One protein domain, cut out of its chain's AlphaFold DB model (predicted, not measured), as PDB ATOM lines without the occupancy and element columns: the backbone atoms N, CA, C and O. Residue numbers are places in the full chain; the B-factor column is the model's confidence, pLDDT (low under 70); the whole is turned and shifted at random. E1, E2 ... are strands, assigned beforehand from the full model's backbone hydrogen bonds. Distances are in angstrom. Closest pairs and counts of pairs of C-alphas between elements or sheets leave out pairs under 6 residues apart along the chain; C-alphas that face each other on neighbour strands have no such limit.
ATOM      1  N   VAL A   4      17.084  47.530  10.774       90.94
ATOM      2  CA  VAL A   4      16.641  48.160  12.013       90.94
ATOM      3  C   VAL A   4      17.842  48.238  12.944       90.94
ATOM      4  O   VAL A   4      18.520  47.239  13.188       90.94
ATOM      5  N   THR A   5      18.100  49.433  13.461       91.62
ATOM      6  CA  THR A   5      19.154  49.682  14.445       91.62
ATOM      7  C   THR A   5      18.510  50.043  15.773       91.62
ATOM      8  O   THR A   5      17.643  50.917  15.836       91.62
ATOM      9  N   LEU A   6      18.933  49.383  16.839       90.75
ATOM     10  CA  LEU A   6      18.489  49.641  18.202       90.75
ATOM     11  C   LEU A   6      19.387  50.675  18.879       90.75
ATOM     12  O   LEU A   6      20.565  50.800  18.553       90.75
ATOM     13  N   MET A   7      18.845  51.393  19.861       91.12
ATOM     14  CA  MET A   7      19.635  52.313  20.690       91.12
ATOM     15  C   MET A   7      20.656  51.587  21.574       91.12
ATOM     16  O   MET A   7      21.669  52.169  21.952       91.12
ATOM     17  N   GLN A   8      20.381  50.332  21.918       85.62
ATOM     18  CA  GLN A   8      21.258  49.482  22.712       85.62
ATOM     19  C   GLN A   8      21.087  48.024  22.298       85.62
ATOM     20  O   GLN A   8      20.081  47.659  21.691       85.62
ATOM     21  N   ALA A   9      22.088  47.205  22.612       80.50
ATOM     22  CA  ALA A   9      22.018  45.775  22.377       80.50
ATOM     23  C   ALA A   9      20.969  45.126  23.287       80.50
ATOM     24  O   ALA A   9      20.792  45.555  24.428       80.50
ATOM     25  N   ALA A  10      20.352  44.053  22.796       75.38
ATOM     26  CA  ALA A  10      19.680  43.086  23.654       75.38
ATOM     27  C   ALA A  10      20.633  42.578  24.743       75.38
ATOM     28  O   ALA A  10      21.826  42.368  24.492       75.38
ATOM     29  N   GLY A  11      20.101  42.360  25.947       68.12
ATOM     30  CA  GLY A  11      20.870  41.857  27.088       68.12
ATOM     31  C   GLY A  11      21.466  40.464  26.853       68.12
ATOM     32  O   GLY A  11      22.343  40.029  27.601       68.12
ATOM     33  N   HIS A  12      21.023  39.759  25.809       66.94
ATOM     34  CA  HIS A  12      21.625  38.520  25.328       66.94
ATOM     35  C   HIS A  12      22.129  38.645  23.885       66.94
ATOM     36  O   HIS A  12      21.504  39.315  23.059       66.94
ATOM     37  N   PRO A  13      23.249  37.973  23.546       61.00
ATOM     38  CA  PRO A  13      23.805  38.003  22.199       61.00
ATOM     39  C   PRO A  13      22.780  37.508  21.173       61.00
ATOM     40  O   PRO A  13      22.001  36.593  21.449       61.00
ATOM     41  N   ALA A  14      22.832  38.081  19.965       60.19
ATOM     42  CA  ALA A  14      21.889  37.835  18.868       60.19
ATOM     43  C   ALA A  14      21.645  36.351  18.535       60.19
ATOM     44  O   ALA A  14      20.601  36.017  17.988       60.19
ATOM     45  N   ALA A  15      22.570  35.462  18.912       60.53
ATOM     46  CA  ALA A  15      22.460  34.012  18.755       60.53
ATOM     47  C   ALA A  15      21.229  33.383  19.437       60.53
ATOM     48  O   ALA A  15      20.876  32.258  19.101       60.53
ATOM     49  N   ASN A  16      20.577  34.086  20.371       75.38
ATOM     50  CA  ASN A  16      19.423  33.568  21.107       75.38
ATOM     51  C   ASN A  16      18.111  34.314  20.834       75.38
ATOM     52  O   ASN A  16      17.119  34.049  21.512       75.38
ATOM     53  N   ILE A  17      18.086  35.260  19.891       79.25
ATOM     54  CA  ILE A  17      16.858  35.988  19.561       79.25
ATOM     55  C   ILE A  17      15.926  35.054  18.785       79.25
ATOM     56  O   ILE A  17      16.257  34.584  17.702       79.25
ATOM     57  N   VAL A  18      14.745  34.809  19.347       84.25
ATOM     58  CA  VAL A  18      13.696  33.972  18.751       84.25
ATOM     59  C   VAL A  18      12.756  34.817  17.901       84.25
ATOM     60  O   VAL A  18      12.336  34.393  16.827       84.25
ATOM     61  N   GLN A  19      12.415  36.014  18.380       89.00
ATOM     62  CA  GLN A  19      11.441  36.877  17.726       89.00
ATOM     63  C   GLN A  19      11.718  38.349  18.027       89.00
ATOM     64  O   GLN A  19      12.132  38.697  19.129       89.00
ATOM     65  N   ILE A  20      11.428  39.218  17.059       90.12
ATOM     66  CA  ILE A  20      11.394  40.669  17.253       90.12
ATOM     67  C   ILE A  20      10.052  41.190  16.747       90.12
ATOM     68  O   ILE A  20       9.679  40.928  15.605       90.12
ATOM     69  N   THR A  21       9.347  41.952  17.577       92.94
ATOM     70  CA  THR A  21       8.097  42.632  17.227       92.94
ATOM     71  C   THR A  21       8.298  44.139  17.299       92.94
ATOM     72  O   THR A  21       8.659  44.671  18.344       92.94
ATOM     73  N   LEU A  22       8.041  44.853  16.209       92.69
ATOM     74  CA  LEU A  22       8.147  46.305  16.155       92.69
ATOM     75  C   LEU A  22       6.860  46.984  16.623       92.69
ATOM     76  O   LEU A  22       5.758  46.646  16.188       92.69
ATOM     77  N   LEU A  23       7.014  47.985  17.482       92.81
ATOM     78  CA  LEU A  23       5.947  48.792  18.064       92.81
ATOM     79  C   LEU A  23       6.035  50.243  17.559       92.81
ATOM     80  O   LEU A  23       7.136  50.727  17.281       92.81
ATOM     81  N   PRO A  24       4.895  50.952  17.440       89.94
ATOM     82  CA  PRO A  24       3.544  50.545  17.859       89.94
ATOM     83  C   PRO A  24       2.804  49.646  16.854       89.94
ATOM     84  O   PRO A  24       1.673  49.251  17.103       89.94
ATOM     85  N   MET A  25       3.424  49.317  15.722       90.06
ATOM     86  CA  MET A  25       2.766  48.642  14.598       90.06
ATOM     87  C   MET A  25       2.352  47.191  14.895       90.06
ATOM     88  O   MET A  25       1.503  46.647  14.196       90.06
ATOM     89  N   GLY A  26       2.959  46.553  15.902       89.56
ATOM     90  CA  GLY A  26       2.725  45.146  16.236       89.56
ATOM     91  C   GLY A  26       3.278  44.178  15.187       89.56
ATOM     92  O   GLY A  26       2.790  43.057  15.066       89.56
ATOM     93  N   VAL A  27       4.269  44.605  14.400       90.81
ATOM     94  CA  VAL A  27       4.787  43.833  13.264       90.81
ATOM     95  C   VAL A  27       5.872  42.882  13.739       90.81
ATOM     96  O   VAL A  27       6.931  43.323  14.178       90.81
ATOM     97  N   VAL A  28       5.636  41.580  13.604       92.50
ATOM     98  CA  VAL A  28       6.677  40.572  13.814       92.50
ATOM     99  C   VAL A  28       7.624  40.572  12.615       92.50
ATOM    100  O   VAL A  28       7.197  40.502  11.458       92.50
ATOM    101  N   LEU A  29       8.918  40.680  12.894       89.50
ATOM    102  CA  LEU A  29       9.952  40.652  11.876       89.50
ATOM    103  C   LEU A  29      10.237  39.224  11.420       89.50
ATOM    104  O   LEU A  29      10.365  38.308  12.231       89.50
ATOM    105  N   ALA A  30      10.371  39.059  10.109       88.12
ATOM    106  CA  ALA A  30      10.718  37.806   9.462       88.12
ATOM    107  C   ALA A  30      12.114  37.886   8.831       88.12
ATOM    108  O   ALA A  30      12.595  38.965   8.475       88.12
ATOM    109  N   GLY A  31      12.762  36.726   8.687       86.31
ATOM    110  CA  GLY A  31      14.082  36.625   8.060       86.31
ATOM    111  C   GLY A  31      15.141  37.479   8.758       86.31
ATOM    112  O   GLY A  31      15.927  38.138   8.084       86.31
ATOM    113  N   LEU A  32      15.105  37.503  10.093       87.19
ATOM    114  CA  LEU A  32      16.048  38.243  10.922       87.19
ATOM    115  C   LEU A  32      17.475  37.743  10.685       87.19
ATOM    116  O   LEU A  32      17.762  36.558  10.850       87.19
ATOM    117  N   ALA A  33      18.370  38.659  10.335       84.50
ATOM    118  CA  ALA A  33      19.799  38.394  10.234       84.50
ATOM    119  C   ALA A  33      20.593  39.590  10.770       84.50
ATOM    120  O   ALA A  33      20.116  40.717  10.731       84.50
ATOM    121  N   GLY A  34      21.812  39.369  11.263       81.00
ATOM    122  CA  GLY A  34      22.681  40.442  11.755       81.00
ATOM    123  C   GLY A  34      23.136  40.241  13.197       81.00
ATOM    124  O   GLY A  34      23.352  39.114  13.641       81.00
ATOM    125  N   GLY A  35      23.346  41.353  13.899       77.69
ATOM    126  CA  GLY A  35      23.920  41.406  15.239       77.69
ATOM    127  C   GLY A  35      22.960  41.951  16.305       77.69
ATOM    128  O   GLY A  35      21.827  42.328  16.014       77.69
ATOM    129  N   PRO A  36      23.416  42.031  17.567       75.88
ATOM    130  CA  PRO A  36      22.562  42.354  18.716       75.88
ATOM    131  C   PRO A  36      22.098  43.818  18.766       75.88
ATOM    132  O   PRO A  36      21.175  44.137  19.507       75.88
ATOM    133  N   LEU A  37      22.737  44.702  17.994       86.62
ATOM    134  CA  LEU A  37      22.395  46.125  17.857       86.62
ATOM    135  C   LEU A  37      21.680  46.446  16.546       86.62
ATOM    136  O   LEU A  37      20.918  47.404  16.475       86.62
ATOM    137  N   GLN A  38      21.967  45.681  15.495       88.81
ATOM    138  CA  GLN A  38      21.505  45.963  14.149       88.81
ATOM    139  C   GLN A  38      21.154  44.658  13.455       88.81
ATOM    140  O   GLN A  38      21.994  43.761  13.356       88.81
ATOM    141  N   PHE A  39      19.933  44.579  12.942       88.31
ATOM    142  CA  PHE A  39      19.444  43.416  12.220       88.31
ATOM    143  C   PHE A  39      18.704  43.837  10.956       88.31
ATOM    144  O   PHE A  39      18.020  44.860  10.906       88.31
ATOM    145  N   THR A  40      18.853  43.025   9.923       90.50
ATOM    146  CA  THR A  40      18.087  43.099   8.690       90.50
ATOM    147  C   THR A  40      16.866  42.196   8.791       90.50
ATOM    148  O   THR A  40      16.862  41.199   9.516       90.50
ATOM    149  N   CYS A  41      15.809  42.551   8.069       90.62
ATOM    150  CA  CYS A  41      14.591  41.753   7.976       90.62
ATOM    151  C   CYS A  41      14.043  41.745   6.546       90.62
ATOM    152  O   CYS A  41      14.391  42.595   5.718       90.62
ATOM    153  N   THR A  42      13.162  40.794   6.250       93.00
ATOM    154  CA  THR A  42      12.498  40.677   4.940       93.00
ATOM    155  C   THR A  42      11.203  41.489   4.838       93.00
ATOM    156  O   THR A  42      10.609  41.551   3.763       93.00
ATOM    157  N   ASN A  43      10.759  42.131   5.924       91.12
ATOM    158  CA  ASN A  43       9.574  42.992   5.934       91.12
ATOM    159  C   ASN A  43       9.750  44.200   4.995       91.12
ATOM    160  O   ASN A  43      10.864  44.656   4.756       91.12
ATOM    161  N   ALA A  44       8.653  44.755   4.474       90.31
ATOM    162  CA  ALA A  44       8.718  45.968   3.660       90.31
ATOM    163  C   ALA A  44       9.068  47.186   4.531       90.31
ATOM    164  O   ALA A  44       8.462  47.388   5.581       90.31
ATOM    165  N   GLN A  45      10.002  48.034   4.084       88.81
ATOM    166  CA  GLN A  45      10.462  49.197   4.856       88.81
ATOM    167  C   GLN A  45       9.306  50.126   5.252       88.81
ATOM    168  O   GLN A  45       9.218  50.525   6.408       88.81
ATOM    169  N   ALA A  46       8.379  50.412   4.332       87.75
ATOM    170  CA  ALA A  46       7.199  51.237   4.609       87.75
ATOM    171  C   ALA A  46       6.326  50.682   5.756       87.75
ATOM    172  O   ALA A  46       5.647  51.440   6.443       87.75
ATOM    173  N   THR A  47       6.372  49.368   5.996       87.75
ATOM    174  CA  THR A  47       5.652  48.670   7.071       87.75
ATOM    175  C   THR A  47       6.378  48.721   8.409       87.75
ATOM    176  O   THR A  47       5.819  48.276   9.399       87.75
ATOM    177  N   ILE A  48       7.617  49.202   8.467       90.06
ATOM    178  CA  ILE A  48       8.408  49.209   9.705       90.06
ATOM    179  C   ILE A  48       9.077  50.555   9.985       90.06
ATOM    180  O   ILE A  48       9.658  50.742  11.046       90.06
ATOM    181  N   GLN A  49       8.977  51.516   9.064       91.50
ATOM    182  CA  GLN A  49       9.642  52.818   9.152       91.50
ATOM    183  C   GLN A  49       9.169  53.672  10.336       91.50
ATOM    184  O   GLN A  49       9.909  54.534  10.796       91.50
ATOM    185  N   THR A  50       7.955  53.443  10.839       90.62
ATOM    186  CA  THR A  50       7.411  54.167  11.999       90.62
ATOM    187  C   THR A  50       7.656  53.442  13.322       90.62
ATOM    188  O   THR A  50       7.142  53.868  14.358       90.62
ATOM    189  N   ALA A  51       8.435  52.355  13.311       91.75
ATOM    190  CA  ALA A  51       8.796  51.641  14.522       91.75
ATOM    191  C   ALA A  51       9.672  52.510  15.430       91.75
ATOM    192  O   ALA A  51      10.729  52.993  15.029       91.75
ATOM    193  N   THR A  52       9.238  52.674  16.676       94.12
ATOM    194  CA  THR A  52       9.974  53.412  17.713       94.12
ATOM    195  C   THR A  52      10.535  52.485  18.781       94.12
ATOM    196  O   THR A  52      11.474  52.848  19.488       94.12
ATOM    197  N   GLN A  53       9.982  51.278  18.902       93.75
ATOM    198  CA  GLN A  53      10.437  50.264  19.842       93.75
ATOM    199  C   GLN A  53      10.425  48.882  19.189       93.75
ATOM    200  O   GLN A  53       9.647  48.611  18.274       93.75
ATOM    201  N   ALA A  54      11.282  48.005  19.689       91.44
ATOM    202  CA  ALA A  54      11.388  46.609  19.321       91.44
ATOM    203  C   ALA A  54      11.234  45.766  20.588       91.44
ATOM    204  O   ALA A  54      12.040  45.864  21.510       91.44
ATOM    205  N   LEU A  55      10.189  44.949  20.635       92.12
ATOM    206  CA  LEU A  55      10.005  43.906  21.628       92.12
ATOM    207  C   LEU A  55      10.781  42.672  21.166       92.12
ATOM    208  O   LEU A  55      10.432  42.061  20.159       92.12
ATOM    209  N   ILE A  56      11.840  42.323  21.877       89.56
ATOM    210  CA  ILE A  56      12.759  41.246  21.530       89.56
ATOM    211  C   ILE A  56      12.512  40.093  22.485       89.56
ATOM    212  O   ILE A  56      12.636  40.250  23.697       89.56
ATOM    213  N   THR A  57      12.187  38.931  21.934       88.62
ATOM    214  CA  THR A  57      12.059  37.678  22.673       88.62
ATOM    215  C   THR A  57      13.276  36.808  22.395       88.62
ATOM    216  O   THR A  57      13.586  36.526  21.236       88.62
ATOM    217  N   TYR A  58      13.956  36.363  23.448       85.38
ATOM    218  CA  TYR A  58      15.140  35.511  23.369       85.38
ATOM    219  C   TYR A  58      15.089  34.370  24.384       85.38
ATOM    220  O   TYR A  58      14.458  34.477  25.434       85.38
ATOM    221  N   THR A  59      15.750  33.257  24.082       81.94
ATOM    222  CA  THR A  59      15.851  32.110  24.998       81.94
ATOM    223  C   THR A  59      17.137  32.177  25.808       81.94
ATOM    224  O   THR A  59      18.230  32.197  25.248       81.94
ATOM    225  N   GLY A  60      17.009  32.208  27.129       71.56
ATOM    226  CA  GLY A  60      18.115  32.149  28.080       71.56
ATOM    227  C   GLY A  60      18.189  30.801  28.812       71.56
ATOM    228  O   GLY A  60      17.305  29.954  28.654       71.56
ATOM    229  N   PRO A  61      19.207  30.603  29.670       69.00
ATOM    230  CA  PRO A  61      19.409  29.358  30.426       69.00
ATOM    231  C   PRO A  61      18.235  28.970  31.339       69.00
ATOM    232  O   PRO A  61      18.086  27.806  31.694       69.00
ATOM    233  N   VAL A  62      17.417  29.950  31.732       69.06
ATOM    234  CA  VAL A  62      16.286  29.805  32.663       69.06
ATOM    235  C   VAL A  62      14.923  30.074  32.008       69.06
ATOM    236  O   VAL A  62      13.926  30.205  32.713       69.06
ATOM    237  N   GLY A  63      14.847  30.109  30.670       74.00
ATOM    238  CA  GLY A  63      13.585  30.217  29.927       74.00
ATOM    239  C   GLY A  63      13.549  31.339  28.888       74.00
ATOM    240  O   GLY A  63      14.576  31.880  28.487       74.00
ATOM    241  N   GLY A  64      12.345  31.658  28.409       80.06
ATOM    242  CA  GLY A  64      12.116  32.764  27.478       80.06
ATOM    243  C   GLY A  64      12.132  34.111  28.199       80.06
ATOM    244  O   GLY A  64      11.433  34.296  29.192       80.06
ATOM    245  N   HIS A  65      12.905  35.051  27.677       85.56
ATOM    246  CA  HIS A  65      12.978  36.429  28.137       85.56
ATOM    247  C   HIS A  65      12.435  37.354  27.056       85.56
ATOM    248  O   HIS A  65      12.622  37.106  25.865       85.56
ATOM    249  N   THR A  66      11.796  38.438  27.483       88.31
ATOM    250  CA  THR A  66      11.314  39.476  26.580       88.31
ATOM    251  C   THR A  66      11.766  40.833  27.093       88.31
ATOM    252  O   THR A  66      11.555  41.147  28.265       88.31
ATOM    253  N   GLU A  67      12.361  41.642  26.223       89.50
ATOM    254  CA  GLU A  67      12.760  43.013  26.532       89.50
ATOM    255  C   GLU A  67      12.291  43.982  25.449       89.50
ATOM    256  O   GLU A  67      12.221  43.631  24.274       89.50
ATOM    257  N   THR A  68      11.974  45.211  25.842       91.75
ATOM    258  CA  THR A  68      11.597  46.266  24.900       91.75
ATOM    259  C   THR A  68      12.745  47.248  24.770       91.75
ATOM    260  O   THR A  68      13.124  47.890  25.748       91.75
ATOM    261  N   LEU A  69      13.272  47.396  23.558       92.06
ATOM    262  CA  LEU A  69      14.362  48.313  23.248       92.06
ATOM    263  C   LEU A  69      13.897  49.411  22.305       92.06
ATOM    264  O   LEU A  69      13.088  49.183  21.411       92.06
ATOM    265  N   ALA A  70      14.420  50.618  22.494       93.44
ATOM    266  CA  ALA A  70      14.144  51.723  21.592       93.44
ATOM    267  C   ALA A  70      14.843  51.502  20.242       93.44
ATOM    268  O   ALA A  70      16.013  51.109  20.184       93.44
ATOM    269  N   VAL A  71      14.124  51.782  19.160       92.75
ATOM    270  CA  VAL A  71      14.669  51.794  17.802       92.75
ATOM    271  C   VAL A  71      15.349  53.140  17.582       92.75
ATOM    272  O   VAL A  71      14.748  54.193  17.778       92.75
ATOM    273  N   SER A  72      16.616  53.102  17.181       94.12
ATOM    274  CA  SER A  72      17.381  54.290  16.811       94.12
ATOM    275  C   SER A  72      17.088  54.712  15.374       94.12
ATOM    276  O   SER A  72      16.933  55.903  15.104       94.12
ATOM    277  N   SER A  73      17.021  53.755  14.446       92.12
ATOM    278  CA  SER A  73      16.770  54.043  13.034       92.12
ATOM    279  C   SER A  73      16.258  52.825  12.267       92.12
ATOM    280  O   SER A  73      16.505  51.677  12.641       92.12
ATOM    281  N   VAL A  74      15.563  53.098  11.161       90.75
ATOM    282  CA  VAL A  74      15.139  52.105  10.169       90.75
ATOM    283  C   VAL A  74      15.606  52.569   8.790       90.75
ATOM    284  O   VAL A  74      15.239  53.654   8.337       90.75
ATOM    285  N   GLN A  75      16.431  51.760   8.133       91.00
ATOM    286  CA  GLN A  75      17.077  52.044   6.844       91.00
ATOM    287  C   GLN A  75      16.729  50.955   5.813       91.00
ATOM    288  O   GLN A  75      16.193  49.919   6.195       91.00
ATOM    289  N   ALA A  76      16.977  51.194   4.521       83.69
ATOM    290  CA  ALA A  76      16.613  50.304   3.404       83.69
ATOM    291  C   ALA A  76      17.737  49.340   2.995       83.69
ATOM    292  O   ALA A  76      18.896  49.804   3.010       83.69
TER     293      ALA A  76
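Overview. This is residues 4 to 76 of the 76 residues of an uncharacterized protein of Massilia violacea (UniProt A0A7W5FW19). A strongly twisted sheet of five strands curls into a small, incomplete barrel, with residues 24 to 37 spanning its open side between E2 and E3. The hairpin of E4 and E5 makes the length. The 73 printed residues hold strands E1 to E5, antiparallel in the order E2, E4, E5, E1, E3, and no named helix; the class is all strand, with 34 residues in named strands, under half. The whole is compact, radius of gyration of the C-alphas 11.2 A, spanning 36 by 21 by 20 A.

Arrangement. Within hydrogen-bond range, E1, residues 4 to 6, pairs with E3, residues 38 to 40, at N 4 and O 39, 2.8 A, and with E5, residues 63 to 75, at N 5 and O 73, 2.9 A. Likewise E4, residues 53 to 60, pairs with E2, residues 17 to 23, at N 21 and O 55, 2.8 A, and with E5 at N 56 and O 67, 2.8 A. E5 bends by 79 degrees at residue 72.

Along the chain. E1 begins at C-alpha 4 (16.641, 48.160, 12.013); E5, 32.0 A long, ends at C-alpha 75 (17.077, 52.044, 6.844).

Size, cuts and confidence. The printed part has no cut. Links E2 to E3 and E3 to E4 are long. Residues 11 to 15 and 61 to 62 have pLDDT under 70.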